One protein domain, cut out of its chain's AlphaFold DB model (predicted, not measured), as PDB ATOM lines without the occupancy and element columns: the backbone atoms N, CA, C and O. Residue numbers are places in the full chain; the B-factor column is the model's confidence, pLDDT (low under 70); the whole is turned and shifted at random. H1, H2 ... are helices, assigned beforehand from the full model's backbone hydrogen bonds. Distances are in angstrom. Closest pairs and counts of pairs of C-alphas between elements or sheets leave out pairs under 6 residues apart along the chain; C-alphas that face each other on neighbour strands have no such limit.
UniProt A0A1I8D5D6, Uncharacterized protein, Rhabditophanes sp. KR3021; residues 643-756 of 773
ATOM      1  N   SER A 643     -43.723 -12.175   0.309       85.81
ATOM      2  CA  SER A 643     -42.687 -12.981   0.982       85.81
ATOM      3  C   SER A 643     -41.543 -12.171   1.607       85.81
ATOM      4  O   SER A 643     -40.852 -12.662   2.499       85.81
ATOM      5  N   GLU A 644     -41.331 -10.936   1.146       86.00
ATOM      6  CA  GLU A 644     -40.265 -10.037   1.613       86.00
ATOM      7  C   GLU A 644     -40.598  -9.352   2.955       86.00
ATOM      8  O   GLU A 644     -39.733  -8.732   3.583       86.00
ATOM      9  N   ILE A 645     -41.846  -9.457   3.428       90.19
ATOM     10  CA  ILE A 645     -42.282  -8.889   4.707       90.19
ATOM     11  C   ILE A 645     -42.672  -9.984   5.699       90.19
ATOM     12  O   ILE A 645     -43.241 -11.016   5.366       90.19
ATOM     13  N   ASN A 646     -42.375  -9.747   6.975       87.81
ATOM     14  CA  ASN A 646     -42.800 -10.609   8.072       87.81
ATOM     15  C   ASN A 646     -43.237  -9.761   9.274       87.81
ATOM     16  O   ASN A 646     -43.041  -8.544   9.316       87.81
ATOM     17  N   PHE A 647     -43.794 -10.399  10.305       89.31
ATOM     18  CA  PHE A 647     -44.290  -9.700  11.496       89.31
ATOM     19  C   PHE A 647     -43.184  -9.116  12.404       89.31
ATOM     20  O   PHE A 647     -43.474  -8.622  13.495       89.31
ATOM     21  N   CYS A 648     -41.915  -9.143  11.991       86.75
ATOM     22  CA  CYS A 648     -40.809  -8.423  12.628       86.75
ATOM     23  C   CYS A 648     -40.336  -7.228  11.799       86.75
ATOM     24  O   CYS A 648     -39.848  -6.256  12.390       86.75
ATOM     25  N   SER A 649     -40.583  -7.230  10.485       91.00
ATOM     26  CA  SER A 649     -40.234  -6.149   9.562       91.00
ATOM     27  C   SER A 649     -40.735  -4.790  10.066       91.00
ATOM     28  O   SER A 649     -41.845  -4.637  10.608       91.00
ATOM     29  N   LYS A 650     -39.871  -3.777   9.958       91.31
ATOM     30  CA  LYS A 650     -40.209  -2.392  10.299       91.31
ATOM     31  C   LYS A 650     -41.062  -1.796   9.183       91.31
ATOM     32  O   LYS A 650     -40.937  -2.195   8.031       91.31
ATOM     33  N   TRP A 651     -41.889  -0.809   9.529       93.31
ATOM     34  CA  TRP A 651     -42.755  -0.139   8.557       93.31
ATOM     35  C   TRP A 651     -41.973   0.398   7.353       93.31
ATOM     36  O   TRP A 651     -42.344   0.100   6.235       93.31
ATOM     37  N   ARG A 652     -40.841   1.082   7.566       91.38
ATOM     38  CA  ARG A 652     -40.012   1.652   6.483       91.38
ATOM     39  C   ARG A 652     -39.532   0.622   5.450       91.38
ATOM     40  O   ARG A 652     -39.317   0.972   4.294       91.38
ATOM     41  N   ASP A 653     -39.311  -0.619   5.870       90.62
ATOM     42  CA  ASP A 653     -38.854  -1.681   4.972       90.62
ATOM     43  C   ASP A 653     -40.048  -2.307   4.246       90.62
ATOM     44  O   ASP A 653     -40.006  -2.481   3.031       90.62
ATOM     45  N   ALA A 654     -41.151  -2.529   4.966       91.62
ATOM     46  CA  ALA A 654     -42.403  -2.981   4.373       91.62
ATOM     47  C   ALA A 654     -42.979  -1.966   3.377       91.62
ATOM     48  O   ALA A 654     -43.404  -2.351   2.302       91.62
ATOM     49  N   GLU A 655     -42.922  -0.672   3.676       92.50
ATOM     50  CA  GLU A 655     -43.377   0.416   2.808       92.50
ATOM     51  C   GLU A 655     -42.705   0.363   1.433       92.50
ATOM     52  O   GLU A 655     -43.374   0.539   0.421       92.50
ATOM     53  N   LYS A 656     -41.405   0.049   1.371       90.44
ATOM     54  CA  LYS A 656     -40.687  -0.099   0.097       90.44
ATOM     55  C   LYS A 656     -41.207  -1.278  -0.716       90.44
ATOM     56  O   LYS A 656     -41.373  -1.133  -1.920       90.44
ATOM     57  N   VAL A 657     -41.462  -2.414  -0.066       89.38
ATOM     58  CA  VAL A 657     -42.008  -3.619  -0.712       89.38
ATOM     59  C   VAL A 657     -43.435  -3.352  -1.193       89.38
ATOM     60  O   VAL A 657     -43.746  -3.537  -2.366       89.38
ATOM     61  N   LEU A 658     -44.283  -2.811  -0.319       88.56
ATOM     62  CA  LEU A 658     -45.682  -2.512  -0.608       88.56
ATOM     63  C   LEU A 658     -45.832  -1.417  -1.677       88.56
ATOM     64  O   LEU A 658     -46.755  -1.471  -2.483       88.56
ATOM     65  N   ALA A 659     -44.914  -0.449  -1.753       87.12
ATOM     66  CA  ALA A 659     -44.936   0.596  -2.778       87.12
ATOM     67  C   ALA A 659     -44.680   0.075  -4.204       87.12
ATOM     68  O   ALA A 659     -45.064   0.756  -5.163       87.12
ATOM     69  N   LEU A 660     -44.046  -1.097  -4.349       85.81
ATOM     70  CA  LEU A 660     -43.827  -1.759  -5.641       85.81
ATOM     71  C   LEU A 660     -45.107  -2.404  -6.183       85.81
ATOM     72  O   LEU A 660     -45.235  -2.564  -7.395       85.81
ATOM     73  N   ASN A 661     -46.060  -2.734  -5.309       85.12
ATOM     74  CA  ASN A 661     -47.321  -3.347  -5.693       85.12
ATOM     75  C   ASN A 661     -48.408  -2.259  -5.903       85.12
ATOM     76  O   ASN A 661     -48.830  -1.597  -4.947       85.12
ATOM     77  N   PRO A 662     -48.893  -2.049  -7.147       84.69
ATOM     78  CA  PRO A 662     -49.837  -0.974  -7.475       84.69
ATOM     79  C   PRO A 662     -51.177  -1.077  -6.736       84.69
ATOM     80  O   PRO A 662     -51.855  -0.064  -6.555       84.69
ATOM     81  N   ILE A 663     -51.550  -2.283  -6.296       85.81
ATOM     82  CA  ILE A 663     -52.827  -2.567  -5.635       85.81
ATOM     83  C   ILE A 663     -52.968  -1.732  -4.356       85.81
ATOM     84  O   ILE A 663     -54.029  -1.163  -4.106       85.81
ATOM     85  N   TYR A 664     -51.897  -1.564  -3.574       85.25
ATOM     86  CA  TYR A 664     -51.969  -0.810  -2.319       85.25
ATOM     87  C   TYR A 664     -52.188   0.691  -2.541       85.25
ATOM     88  O   TYR A 664     -52.928   1.310  -1.778       85.25
ATOM     89  N   LYS A 665     -51.640   1.267  -3.622       79.94
ATOM     90  CA  LYS A 665     -51.912   2.666  -4.010       79.94
ATOM     91  C   LYS A 665     -53.357   2.875  -4.464       79.94
ATOM     92  O   LYS A 665     -53.885   3.971  -4.325       79.94
ATOM     93  N   GLN A 666     -53.994   1.836  -5.007       81.31
ATOM     94  CA  GLN A 666     -55.399   1.880  -5.404       81.31
ATOM     95  C   GLN A 666     -56.348   1.685  -4.210       81.31
ATOM     96  O   GLN A 666     -57.402   2.316  -4.157       81.31
ATOM     97  N   LEU A 667     -55.986   0.829  -3.251       77.50
ATOM     98  CA  LEU A 667     -56.805   0.530  -2.070       77.50
ATOM     99  C   LEU A 667     -56.734   1.614  -0.987       77.50
ATOM    100  O   LEU A 667     -57.689   1.784  -0.229       77.50
ATOM    101  N   TYR A 668     -55.623   2.351  -0.904       80.31
ATOM    102  CA  TYR A 668     -55.417   3.378   0.111       80.31
ATOM    103  C   TYR A 668     -55.252   4.765  -0.495       80.31
ATOM    104  O   TYR A 668     -54.346   5.029  -1.273       80.31
ATOM    105  N   THR A 669     -56.078   5.701  -0.028       75.50
ATOM    106  CA  THR A 669     -55.918   7.138  -0.311       75.50
ATOM    107  C   THR A 669     -54.911   7.810   0.633       75.50
ATOM    108  O   THR A 669     -54.539   8.960   0.427       75.50
ATOM    109  N   SER A 670     -54.500   7.135   1.713       82.62
ATOM    110  CA  SER A 670     -53.607   7.685   2.739       82.62
ATOM    111  C   SER A 670     -52.635   6.631   3.259       82.62
ATOM    112  O   SER A 670     -53.063   5.628   3.834       82.62
ATOM    113  N   ASP A 671     -51.338   6.926   3.168       82.19
ATOM    114  CA  ASP A 671     -50.259   6.054   3.656       82.19
ATOM    115  C   ASP A 671     -50.344   5.800   5.166       82.19
ATOM    116  O   ASP A 671     -50.032   4.713   5.640       82.19
ATOM    117  N   ARG A 672     -50.877   6.756   5.939       87.56
ATOM    118  CA  ARG A 672     -51.114   6.576   7.382       87.56
ATOM    119  C   ARG A 672     -52.138   5.479   7.679       87.56
ATOM    120  O   ARG A 672     -52.021   4.795   8.695       87.56
ATOM    121  N   LYS A 673     -53.158   5.319   6.823       86.69
ATOM    122  CA  LYS A 673     -54.150   4.240   6.964       86.69
ATOM    123  C   LYS A 673     -53.495   2.886   6.648       86.69
ATOM    124  O   LYS A 673     -53.684   1.948   7.415       86.69
ATOM    125  N   LEU A 674     -52.663   2.824   5.603       89.62
ATOM    126  CA  LEU A 674     -51.895   1.625   5.246       89.62
ATOM    127  C   LEU A 674     -50.915   1.219   6.361       89.62
ATOM    128  O   LEU A 674     -50.883   0.053   6.746       89.62
ATOM    129  N   GLU A 675     -50.180   2.174   6.941       92.56
ATOM    130  CA  GLU A 675     -49.271   1.918   8.066       92.56
ATOM    131  C   GLU A 675     -50.012   1.352   9.280       92.56
ATOM    132  O   GLU A 675     -49.545   0.409   9.925       92.56
ATOM    133  N   LYS A 676     -51.179   1.921   9.602       91.38
ATOM    134  CA  LYS A 676     -52.006   1.447  10.713       91.38
ATOM    135  C   LYS A 676     -52.412  -0.011  10.513       91.38
ATOM    136  O   LYS A 676     -52.246  -0.815  11.427       91.38
ATOM    137  N   ASP A 677     -52.900  -0.359   9.327       90.88
ATOM    138  CA  ASP A 677     -53.318  -1.730   9.036       90.88
ATOM    139  C   ASP A 677     -52.134  -2.698   8.962       90.88
ATOM    140  O   ASP A 677     -52.252  -3.832   9.413       90.88
ATOM    141  N   TYR A 678     -50.964  -2.253   8.504       93.44
ATOM    142  CA  TYR A 678     -49.739  -3.046   8.584       93.44
ATOM    143  C   TYR A 678     -49.323  -3.332  10.036       93.44
ATOM    144  O   TYR A 678     -48.922  -4.449  10.367       93.44
ATOM    145  N   ARG A 679     -49.425  -2.346  10.938       93.69
ATOM    146  CA  ARG A 679     -49.137  -2.538  12.371       93.69
ATOM    147  C   ARG A 679     -50.109  -3.523  13.017       93.69
ATOM    148  O   ARG A 679     -49.677  -4.358  13.813       93.69
ATOM    149  N   GLU A 680     -51.383  -3.452  12.648       92.44
ATOM    150  CA  GLU A 680     -52.404  -4.392  13.110       92.44
ATOM    151  C   GLU A 680     -52.126  -5.808  12.584       92.44
ATOM    152  O   GLU A 680     -52.029  -6.745  13.377       92.44
ATOM    153  N   TRP A 681     -51.874  -5.960  11.278       95.00
ATOM    154  CA  TRP A 681     -51.460  -7.227  10.659       95.00
ATOM    155  C   TRP A 681     -50.260  -7.836  11.382       95.00
ATOM    156  O   TRP A 681     -50.280  -9.007  11.765       95.00
ATOM    157  N   LYS A 682     -49.237  -7.016  11.646       93.50
ATOM    158  CA  LYS A 682     -48.029  -7.402  12.378       93.50
ATOM    159  C   LYS A 682     -48.364  -7.957  13.764       93.50
ATOM    160  O   LYS A 682     -47.812  -8.985  14.156       93.50
ATOM    161  N   SER A 683     -49.255  -7.297  14.506       93.62
ATOM    162  CA  SER A 683     -49.684  -7.767  15.826       93.62
ATOM    163  C   SER A 683     -50.445  -9.088  15.729       93.62
ATOM    164  O   SER A 683     -50.072 -10.052  16.393       93.62
ATOM    165  N   VAL A 684     -51.444  -9.167  14.844       92.44
ATOM    166  CA  VAL A 684     -52.282 -10.360  14.649       92.44
ATOM    167  C   VAL A 684     -51.445 -11.569  14.233       92.44
ATOM    168  O   VAL A 684     -51.611 -12.656  14.786       92.44
ATOM    169  N   LYS A 685     -50.499 -11.396  13.305       91.94
ATOM    170  CA  LYS A 685     -49.593 -12.463  12.859       91.94
ATOM    171  C   LYS A 685     -48.678 -12.951  13.967       91.94
ATOM    172  O   LYS A 685     -48.550 -14.159  14.164       91.94
ATOM    173  N   LYS A 686     -48.088 -12.022  14.721       92.19
ATOM    174  CA  LYS A 686     -47.257 -12.355  15.877       92.19
ATOM    175  C   LYS A 686     -48.055 -13.128  16.926       92.19
ATOM    176  O   LYS A 686     -47.577 -14.134  17.443       92.19
ATOM    177  N   ASP A 687     -49.258 -12.671  17.248       93.94
ATOM    178  CA  ASP A 687     -50.074 -13.283  18.293       93.94
ATOM    179  C   ASP A 687     -50.619 -14.651  17.857       93.94
ATOM    180  O   ASP A 687     -50.651 -15.575  18.670       93.94
ATOM    181  N   LYS A 688     -50.932 -14.827  16.566       93.25
ATOM    182  CA  LYS A 688     -51.245 -16.134  15.971       93.25
ATOM    183  C   LYS A 688     -50.069 -17.106  16.102       93.25
ATOM    184  O   LYS A 688     -50.264 -18.198  16.628       93.25
ATOM    185  N   ALA A 689     -48.856 -16.699  15.721       93.31
ATOM    186  CA  ALA A 689     -47.661 -17.543  15.828       93.31
ATOM    187  C   ALA A 689     -47.357 -17.944  17.287       93.31
ATOM    188  O   ALA A 689     -47.098 -19.111  17.583       93.31
ATOM    189  N   LEU A 690     -47.468 -17.004  18.233       94.38
ATOM    190  CA  LEU A 690     -47.317 -17.296  19.666       94.38
ATOM    191  C   LEU A 690     -48.437 -18.205  20.198       94.38
ATOM    192  O   LEU A 690     -48.196 -19.034  21.075       94.38
ATOM    193  N   GLY A 691     -49.663 -18.059  19.693       95.25
ATOM    194  CA  GLY A 691     -50.793 -18.925  20.021       95.25
ATOM    195  C   GLY A 691     -50.590 -20.360  19.537       95.25
ATOM    196  O   GLY A 691     -50.798 -21.301  20.301       95.25
ATOM    197  N   GLU A 692     -50.128 -20.536  18.300       95.06
ATOM    198  CA  GLU A 692     -49.797 -21.842  17.722       95.06
ATOM    199  C   GLU A 692     -48.656 -22.524  18.486       95.06
ATOM    200  O   GLU A 692     -48.753 -23.712  18.794       95.06
ATOM    201  N   PHE A 693     -47.633 -21.768  18.891       96.25
ATOM    202  CA  PHE A 693     -46.567 -22.282  19.749       96.25
ATOM    203  C   PHE A 693     -47.074 -22.709  21.131       96.25
ATOM    204  O   PHE A 693     -46.753 -23.799  21.594       96.25
ATOM    205  N   LYS A 694     -47.949 -21.928  21.778       94.94
ATOM    206  CA  LYS A 694     -48.589 -22.346  23.042       94.94
ATOM    207  C   LYS A 694     -49.390 -23.639  22.886       94.94
ATOM    208  O   LYS A 694     -49.460 -24.428  23.826       94.94
ATOM    209  N   THR A 695     -50.008 -23.855  21.728       95.06
ATOM    210  CA  THR A 695     -50.705 -25.106  21.411       95.06
ATOM    211  C   THR A 695     -49.715 -26.261  21.238       95.06
ATOM    212  O   THR A 695     -49.915 -27.301  21.860       95.06
ATOM    213  N   LEU A 696     -48.597 -26.056  20.529       95.31
ATOM    214  CA  LEU A 696     -47.497 -27.030  20.445       95.31
ATOM    215  C   LEU A 696     -46.986 -27.441  21.835       95.31
ATOM    216  O   LEU A 696     -46.821 -28.629  22.112       95.31
ATOM    217  N   LEU A 697     -46.775 -26.481  22.738       94.25
ATOM    218  CA  LEU A 697     -46.305 -26.772  24.096       94.25
ATOM    219  C   LEU A 697     -47.287 -27.652  24.879       94.25
ATOM    220  O   LEU A 697     -46.863 -28.547  25.605       94.25
ATOM    221  N   LYS A 698     -48.599 -27.457  24.691       91.62
ATOM    222  CA  LYS A 698     -49.634 -28.320  25.286       91.62
ATOM    223  C   LYS A 698     -49.675 -29.721  24.671       91.62
ATOM    224  O   LYS A 698     -49.988 -30.678  25.371       91.62
ATOM    225  N   GLU A 699     -49.398 -29.845  23.375       92.19
ATOM    226  CA  GLU A 699     -49.354 -31.131  22.663       92.19
ATOM    227  C   GLU A 699     -48.097 -31.948  23.004       92.19
ATOM    228  O   GLU A 699     -48.101 -33.179  22.916       92.19
ATOM    229  N   THR A 700     -47.025 -31.277  23.428       92.56
ATOM    230  CA  THR A 700     -45.722 -31.886  23.706       92.56
ATOM    231  C   THR A 700     -45.721 -32.592  25.065       92.56
ATOM    232  O   THR A 700     -45.313 -32.048  26.086       92.56
ATOM    233  N   LYS A 701     -46.158 -33.857  25.071       86.31
ATOM    234  CA  LYS A 701     -46.405 -34.673  26.280       86.31
ATOM    235  C   LYS A 701     -45.202 -34.910  27.203       86.31
ATOM    236  O   LYS A 701     -45.407 -35.295  28.351       86.31
ATOM    237  N   ILE A 702     -43.970 -34.733  26.718       87.69
ATOM    238  CA  ILE A 702     -42.765 -34.835  27.560       87.69
ATOM    239  C   ILE A 702     -42.657 -33.649  28.537       87.69
ATOM    240  O   ILE A 702     -42.010 -33.761  29.578       87.69
ATOM    241  N   ILE A 703     -43.348 -32.542  28.239       89.06
ATOM    242  CA  ILE A 703     -43.502 -31.405  29.141       89.06
ATOM    243  C   ILE A 703     -44.623 -31.718  30.136       89.06
ATOM    244  O   ILE A 703     -45.770 -31.977  29.777       89.06
ATOM    245  N   THR A 704     -44.285 -31.690  31.416       88.69
ATOM    246  CA  THR A 704     -45.160 -32.026  32.541       88.69
ATOM    247  C   THR A 704     -44.998 -31.005  33.666       88.69
ATOM    248  O   THR A 704     -44.033 -30.245  33.687       88.69
ATOM    249  N   HIS A 705     -45.888 -31.033  34.663       86.00
ATOM    250  CA  HIS A 705     -45.771 -30.214  35.882       86.00
ATOM    251  C   HIS A 705     -44.438 -30.381  36.636       86.00
ATOM    252  O   HIS A 705     -44.047 -29.503  37.395       86.00
ATOM    253  N   ARG A 706     -43.722 -31.497  36.425       85.69
ATOM    254  CA  ARG A 706     -42.389 -31.730  37.001       85.69
ATOM    255  C   ARG A 706     -41.249 -31.252  36.118       85.69
ATOM    256  O   ARG A 706     -40.122 -31.285  36.579       85.69
ATOM    257  N   SER A 707     -41.497 -30.827  34.880       86.94
ATOM    258  CA  SER A 707     -40.425 -30.529  33.920       86.94
ATOM    259  C   SER A 707     -39.483 -29.424  34.376       86.94
ATOM    260  O   SER A 707     -38.294 -29.520  34.103       86.94
ATOM    261  N   LYS A 708     -39.982 -28.427  35.115       85.94
ATOM    262  CA  LYS A 708     -39.131 -27.387  35.701       85.94
ATOM    263  C   LYS A 708     -38.226 -27.954  36.801       85.94
ATOM    264  O   LYS A 708     -37.014 -27.853  36.701       85.94
ATOM    265  N   LYS A 709     -38.797 -28.697  37.753       84.69
ATOM    266  CA  LYS A 709     -38.031 -29.398  38.798       84.69
ATOM    267  C   LYS A 709     -37.044 -30.433  38.234       84.69
ATOM    268  O   LYS A 709     -35.928 -30.556  38.716       84.69
ATOM    269  N   MET A 710     -37.438 -31.159  37.187       84.62
ATOM    270  CA  MET A 710     -36.567 -32.101  36.480       84.62
ATOM    271  C   MET A 710     -35.417 -31.401  35.764       84.62
ATOM    272  O   MET A 710     -34.371 -32.013  35.616       84.62
ATOM    273  N   ASN A 711     -35.595 -30.157  35.324       87.62
ATOM    274  CA  ASN A 711     -34.515 -29.367  34.747       87.62
ATOM    275  C   ASN A 711     -33.488 -28.941  35.803       87.62
ATOM    276  O   ASN A 711     -32.291 -28.989  35.531       87.62
ATOM    277  N   ASP A 712     -33.954 -28.569  36.998       84.75
ATOM    278  CA  ASP A 712     -33.081 -28.216  38.124       84.75
ATOM    279  C   ASP A 712     -32.253 -29.426  38.598       84.75
ATOM    280  O   ASP A 712     -31.100 -29.283  38.997       84.75
ATOM    281  N   GLU A 713     -32.834 -30.629  38.526       86.31
ATOM    282  CA  GLU A 713     -32.175 -31.896  38.874       86.31
ATOM    283  C   GLU A 713     -31.310 -32.455  37.725       86.31
ATOM    284  O   GLU A 713     -30.253 -33.041  37.962       86.31
ATOM    285  N   ASN A 714     -31.755 -32.296  36.477       86.25
ATOM    286  CA  ASN A 714     -31.092 -32.778  35.271       86.25
ATOM    287  C   ASN A 714     -31.332 -31.815  34.087       86.25
ATOM    288  O   ASN A 714     -32.350 -31.927  33.389       86.25
ATOM    289  N   PRO A 715     -30.355 -30.946  33.766       86.94
ATOM    290  CA  PRO A 715     -30.454 -30.007  32.646       86.94
ATOM    291  C   PRO A 715     -30.698 -30.671  31.281       86.94
ATOM    292  O   PRO A 715     -31.178 -30.027  30.349       86.94
ATOM    293  N   GLN A 716     -30.407 -31.971  31.141       86.38
ATOM    294  CA  GLN A 716     -30.610 -32.715  29.897       86.38
ATOM    295  C   GLN A 716     -32.096 -32.843  29.511       86.38
ATOM    296  O   GLN A 716     -32.405 -32.970  28.327       86.38
ATOM    297  N   HIS A 717     -33.022 -32.762  30.475       85.06
ATOM    298  CA  HIS A 717     -34.464 -32.889  30.222       85.06
ATOM    299  C   HIS A 717     -34.985 -31.807  29.268       85.06
ATOM    300  O   HIS A 717     -35.604 -32.126  28.252       85.06
ATOM    301  N   LEU A 718     -34.701 -30.526  29.539       87.06
ATOM    302  CA  LEU A 718     -35.145 -29.446  28.648       87.06
ATOM    303  C   LEU A 718     -34.393 -29.441  27.318       87.06
ATOM    304  O   LEU A 718     -34.982 -29.065  26.310       87.06
ATOM    305  N   VAL A 719     -33.146 -29.918  27.275       89.25
ATOM    306  CA  VAL A 719     -32.404 -30.085  26.014       89.25
ATOM    307  C   VAL A 719     -33.113 -31.082  25.090       89.25
ATOM    308  O   VAL A 719     -33.247 -30.836  23.891       89.25
ATOM    309  N   GLU A 720     -33.625 -32.191  25.626       87.44
ATOM    310  CA  GLU A 720     -34.404 -33.165  24.853       87.44
ATOM    311  C   GLU A 720     -35.762 -32.612  24.410       87.44
ATOM    312  O   GLU A 720     -36.162 -32.816  23.261       87.44
ATOM    313  N   VAL A 721     -36.442 -31.862  25.286       89.94
ATOM    314  CA  VAL A 721     -37.685 -31.158  24.941       89.94
ATOM    315  C   VAL A 721     -37.447 -30.173  23.795       89.94
ATOM    316  O   VAL A 721     -38.167 -30.217  22.799       89.94
ATOM    317  N   LEU A 722     -36.420 -29.328  23.890       90.69
ATOM    318  CA  LEU A 722     -36.077 -28.353  22.854       90.69
ATOM    319  C   LEU A 722     -35.737 -29.041  21.530       90.69
ATOM    320  O   LEU A 722     -36.247 -28.632  20.496       90.69
ATOM    321  N   LYS A 723     -35.004 -30.160  21.550       91.50
ATOM    322  CA  LYS A 723     -34.684 -30.940  20.342       91.50
ATOM    323  C   LYS A 723     -35.921 -31.518  19.638       91.50
ATOM    324  O   LYS A 723     -35.887 -31.764  18.429       91.50
ATOM    325  N   ILE A 724     -36.996 -31.786  20.380       90.50
ATOM    326  CA  ILE A 724     -38.290 -32.199  19.815       90.50
ATOM    327  C   ILE A 724     -39.012 -30.985  19.231       90.50
ATOM    328  O   ILE A 724     -39.484 -31.048  18.097       90.50
ATOM    329  N   LEU A 725     -39.067 -29.885  19.986       92.88
ATOM    330  CA  LEU A 725     -39.730 -28.651  19.568       92.88
ATOM    331  C   LEU A 725     -39.078 -28.043  18.319       92.88
ATOM    332  O   LEU A 725     -39.793 -27.624  17.417       92.88
ATOM    333  N   GLU A 726     -37.749 -28.089  18.205       93.50
ATOM    334  CA  GLU A 726     -36.959 -27.589  17.068       93.50
ATOM    335  C   GLU A 726     -37.324 -28.212  15.716       93.50
ATOM    336  O   GLU A 726     -37.011 -27.642  14.672       93.50
ATOM    337  N   LYS A 727     -38.002 -29.365  15.708       91.56
ATOM    338  CA  LYS A 727     -38.462 -30.024  14.479       91.56
ATOM    339  C   LYS A 727     -39.848 -29.565  14.021       91.56
ATOM    340  O   LYS A 727     -40.232 -29.880  12.897       91.56
ATOM    341  N   ASP A 728     -40.613 -28.878  14.868       95.31
ATOM    342  CA  ASP A 728     -41.976 -28.447  14.553       95.31
ATOM    343  C   ASP A 728     -41.975 -27.075  13.862       95.31
ATOM    344  O   ASP A 728     -41.342 -26.116  14.312       95.31
ATOM    345  N   ASN A 729     -42.741 -26.954  12.777       92.12
ATOM    346  CA  ASN A 729     -42.838 -25.718  12.001       92.12
ATOM    347  C   ASN A 729     -43.322 -24.515  12.834       92.12
ATOM    348  O   ASN A 729     -42.913 -23.389  12.560       92.12
ATOM    349  N   ARG A 730     -44.147 -24.726  13.870       93.56
ATOM    350  CA  ARG A 730     -44.645 -23.664  14.767       93.56
ATOM    351  C   ARG A 730     -43.543 -23.112  15.669       93.56
ATOM    352  O   ARG A 730     -43.562 -21.930  16.001       93.56
ATOM    353  N   TYR A 731     -42.579 -23.950  16.046       93.31
ATOM    354  CA  TYR A 731     -41.379 -23.510  16.754       93.31
ATOM    355  C   TYR A 731     -40.456 -22.732  15.812       93.31
ATOM    356  O   TYR A 731     -40.026 -21.626  16.141       93.31
ATOM    357  N   LEU A 732     -40.217 -23.269  14.610       92.50
ATOM    358  CA  LEU A 732     -39.369 -22.632  13.597       92.50
ATOM    359  C   LEU A 732     -39.912 -21.266  13.153       92.50
ATOM    360  O   LEU A 732     -39.133 -20.333  12.960       92.50
ATOM    361  N   ALA A 733     -41.236 -21.109  13.067       88.75
ATOM    362  CA  ALA A 733     -41.890 -19.836  12.757       88.75
ATOM    363  C   ALA A 733     -41.561 -18.720  13.769       88.75
ATOM    364  O   ALA A 733     -41.607 -17.536  13.429       88.75
ATOM    365  N   LEU A 734     -41.196 -19.079  15.004       92.88
ATOM    366  CA  LEU A 734     -40.796 -18.140  16.049       92.88
ATOM    367  C   LEU A 734     -39.285 -17.904  16.132       92.88
ATOM    368  O   LEU A 734     -38.864 -17.082  16.945       92.88
ATOM    369  N   ASN A 735     -38.463 -18.519  15.274       90.25
ATOM    370  CA  ASN A 735     -37.016 -18.251  15.231       90.25
ATOM    371  C   ASN A 735     -36.687 -16.787  14.896       90.25
ATOM    372  O   ASN A 735     -35.590 -16.319  15.176       90.25
ATOM    373  N   ILE A 736     -37.647 -16.054  14.330       88.19
ATOM    374  CA  ILE A 736     -37.540 -14.617  14.058       88.19
ATOM    375  C   ILE A 736     -37.642 -13.792  15.367       88.19
ATOM    376  O   ILE A 736     -37.198 -12.647  15.414       88.19
ATOM    377  N   ILE A 737     -38.206 -14.359  16.446       91.44
ATOM    378  CA  ILE A 737     -38.362 -13.740  17.780       91.44
ATOM    379  C   ILE A 737     -37.984 -14.707  18.921       91.44
ATOM    380  O   ILE A 737     -38.847 -15.049  19.741       91.44
ATOM    381  N   PRO A 738     -36.705 -15.116  19.022       91.88
ATOM    382  CA  PRO A 738     -36.259 -16.119  19.991       91.88
ATOM    383  C   PRO A 738     -36.558 -15.703  21.438       91.88
ATOM    384  O   PRO A 738     -37.197 -16.462  22.156       91.88
ATOM    385  N   ASP A 739     -36.278 -14.455  21.825       90.94
ATOM    386  CA  ASP A 739     -36.512 -13.968  23.197       90.94
ATOM    387  C   ASP A 739     -37.975 -14.123  23.654       90.94
ATOM    388  O   ASP A 739     -38.273 -14.421  24.809       90.94
ATOM    389  N   LYS A 740     -38.928 -13.905  22.735       90.19
ATOM    390  CA  LYS A 740     -40.363 -14.028  23.038       90.19
ATOM    391  C   LYS A 740     -40.815 -15.479  23.067       90.19
ATOM    392  O   LYS A 740     -41.697 -15.805  23.858       90.19
ATOM    393  N   ARG A 741     -40.251 -16.323  22.201       94.25
ATOM    394  CA  ARG A 741     -40.480 -17.770  22.214       94.25
ATOM    395  C   ARG A 741     -40.028 -18.352  23.549       94.25
ATOM    396  O   ARG A 741     -40.814 -19.035  24.198       94.25
ATOM    397  N   ASP A 742     -38.815 -18.013  23.968       92.88
ATOM    398  CA  ASP A 742     -38.190 -18.548  25.176       92.88
ATOM    399  C   ASP A 742     -38.958 -18.098  26.421       92.88
ATOM    400  O   ASP A 742     -39.357 -18.929  27.230       92.88
ATOM    401  N   ARG A 743     -39.350 -16.821  26.488       94.06
ATOM    402  CA  ARG A 743     -40.223 -16.327  27.561       94.06
ATOM    403  C   ARG A 743     -41.580 -17.037  27.620       94.06
ATOM    404  O   ARG A 743     -42.056 -17.370  28.695       94.06
ATOM    405  N   VAL A 744     -42.225 -17.287  26.475       94.25
ATOM    406  CA  VAL A 744     -43.505 -18.025  26.446       94.25
ATOM    407  C   VAL A 744     -43.329 -19.481  26.883       94.25
ATOM    408  O   VAL A 744     -44.247 -20.050  27.478       94.25
ATOM    409  N   PHE A 745     -42.178 -20.082  26.587       94.06
ATOM    410  CA  PHE A 745     -41.824 -21.418  27.051       94.06
ATOM    411  C   PHE A 745     -41.611 -21.451  28.570       94.06
ATOM    412  O   PHE A 745     -42.205 -22.293  29.242       94.06
ATOM    413  N   GLU A 746     -40.858 -20.497  29.118       92.06
ATOM    414  CA  GLU A 746     -40.658 -20.328  30.563       92.06
ATOM    415  C   GLU A 746     -41.990 -20.102  31.293       92.06
ATOM    416  O   GLU A 746     -42.335 -20.879  32.184       92.06
ATOM    417  N   ASP A 747     -42.803 -19.139  30.842       93.69
ATOM    418  CA  ASP A 747     -44.131 -18.851  31.402       93.69
ATOM    419  C   ASP A 747     -45.033 -20.105  31.411       93.69
ATOM    420  O   ASP A 747     -45.860 -20.309  32.308       93.69
ATOM    421  N   PHE A 748     -44.913 -20.962  30.389       93.56
ATOM    422  CA  PHE A 748     -45.667 -22.210  30.299       93.56
ATOM    423  C   PHE A 748     -45.197 -23.246  31.328       93.56
ATOM    424  O   PHE A 748     -46.038 -23.892  31.960       93.56
ATOM    425  N   LEU A 749     -43.885 -23.381  31.533       91.62
ATOM    426  CA  LEU A 749     -43.310 -24.264  32.551       91.62
ATOM    427  C   LEU A 749     -43.690 -23.817  33.966       91.62
ATOM    428  O   LEU A 749     -44.113 -24.649  34.768       91.62
ATOM    429  N   GLU A 750     -43.615 -22.517  34.259       91.19
ATOM    430  CA  GLU A 750     -44.046 -21.953  35.546       91.19
ATOM    431  C   GLU A 750     -45.530 -22.198  35.808       91.19
ATOM    432  O   GLU A 750     -45.936 -22.566  36.913       91.19
ATOM    433  N   LYS A 751     -46.358 -22.038  34.772       91.62
ATOM    434  CA  LYS A 751     -47.784 -22.318  34.875       91.62
ATOM    435  C   LYS A 751     -48.050 -23.793  35.180       91.62
ATOM    436  O   LYS A 751     -48.877 -24.076  36.038       91.62
ATOM    437  N   LEU A 752     -47.369 -24.720  34.508       88.88
ATOM    438  CA  LEU A 752     -47.536 -26.154  34.757       88.88
ATOM    439  C   LEU A 752     -47.062 -26.570  36.152       88.88
ATOM    440  O   LEU A 752     -47.708 -27.403  36.783       88.88
ATOM    441  N   GLU A 753     -45.962 -25.995  36.640       88.31
ATOM    442  CA  GLU A 753     -45.483 -26.212  38.008       88.31
ATOM    443  C   GLU A 753     -46.526 -25.760  39.037       88.31
ATOM    444  O   GLU A 753     -46.839 -26.501  39.970       88.31
ATOM    445  N   ARG A 754     -47.119 -24.577  38.831       89.50
ATOM    446  CA  ARG A 754     -48.182 -24.047  39.690       89.50
ATOM    447  C   ARG A 754     -49.467 -24.878  39.629       89.50
ATOM    448  O   ARG A 754     -50.119 -25.053  40.655       89.50
ATOM    449  N   ASP A 755     -49.844 -25.356  38.444       85.38
ATOM    450  CA  ASP A 755     -51.111 -26.062  38.217       85.38
ATOM    451  C   ASP A 755     -51.053 -27.543  38.687       85.38
ATOM    452  O   ASP A 755     -52.093 -28.130  38.993       85.38
ATOM    453  N   GLY A 756     -49.860 -28.139  38.829       79.19
ATOM    454  CA  GLY A 756     -49.661 -29.478  39.408       79.19
ATOM    455  C   GLY A 756     -50.026 -30.659  38.481       79.19
ATOM    456  O   GLY A 756     -50.289 -30.471  37.291       79.19
TER     457      GLY A 756
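This is residues 643 to 756 of the 773 residues of an uncharacterized protein of Rhabditophanes sp. KR3021 (UniProt A0A1I8D5D6). One long helix, H3, makes the long axis of a narrow model, with a small group of helices at each of its ends. H1 and H2 gather at the end where H3 begins; at the other end the hairpin of H4 and H5, the short H6 and the long H7 gather round the last part of H3, with H7 crossing it. The printed part has 114 residues with seven named helices, H1 to H7 in order along the chain, and no named strand; the class is all helix. It is loose, with a radius of gyration of the C-alphas of 18.8 A, and the C-alphas span 59 by 25 by 20 A, a rod in outline.

Start at Ser 643, whose C-alpha is at (-42.687, -12.981, 0.982), and pass residues 643 to 650, which belong to no named helix. H1 begins at C-alpha 651, at (-42.755, -0.139, 8.557), and runs through residues 651 to 660, 14.3 A from first to last C-alpha. A tight link of one residue leads to H2, residues 662 to 667, 8.9 A. After another tight link, find C-alpha 671 at (-50.259, 6.054, 3.656): here H3 begins, residues 671 to 699, and it runs 41.8 A to C-alpha 699 at (-49.354, -31.131, 22.663). Beyond seven linking residues comes H4, residues 707 to 713, 9.7 A, then H5, residues 716 to 725, 14.4 A. H6, residues 729 to 732, is 4.9 A long. H7, residues 738 to 755, covers 25.5 A and ends at C-alpha 755, at (-51.111, -26.062, 38.217).

Look first at H3, the hub, which touches three other helices. Its residues 675 to 679 alone only just touch H1, with 3 pairs of C-alphas within 8 A; the closest are those of Trp 651 and Glu 675, 6.9 A apart. The two helices run opposite ways at a steep tilt of 69 degrees, only just short of about perpendicular. H2 is close to H3 but not clearly touching, the closest C-alphas being those of Tyr 664 and Leu 674, 7.9 A apart. Move on along H3 to residues 689 to 696, which alone touch H6; the closest C-alphas, of Phe 693 and Arg 730, are 5.5 A apart. H3 residues 690 to 697 and H7 residues 741 to 748 touch, with the C-alphas of Leu 690 and Arg 741 closest at 7.3 A, the same way at a steep tilt of 45 degrees. Farther along H7, its residues 749 to 753 alone touch H4, about perpendicular at 86 degrees; the closest C-alphas, of Lys 708 and Leu 749, are 6.1 A apart. H4 and H5 touch as a helical hairpin, opposite ways at a shallow tilt of 34.7 degrees, only just short of steep, with the C-alphas of Asn 711 and His 717 closest at 5.7 A. The helix packing is mostly crossed, with few touching helices at a shallow tilt. Among the pairs that stay apart are H1 and H7, and H5 and H7. Along the backbones of H2, H3, H4, H5 and H7 each O i to N i+4 pair is within hydrogen-bond range; in H1 4 of 6 are, and H6 is too short for such a pair.

The two C-alphas farthest apart are those of Gln 666 and Glu 713, 60.3 A. From Ser 643 to Gly 756 the C-alphas are 42.4 A apart. The printed part has no cut, and no link between its helices is long; H3 to H4 is short, and the others are tight. The mean pLDDT of the printed part is 89.7, and no printed residue is under 70.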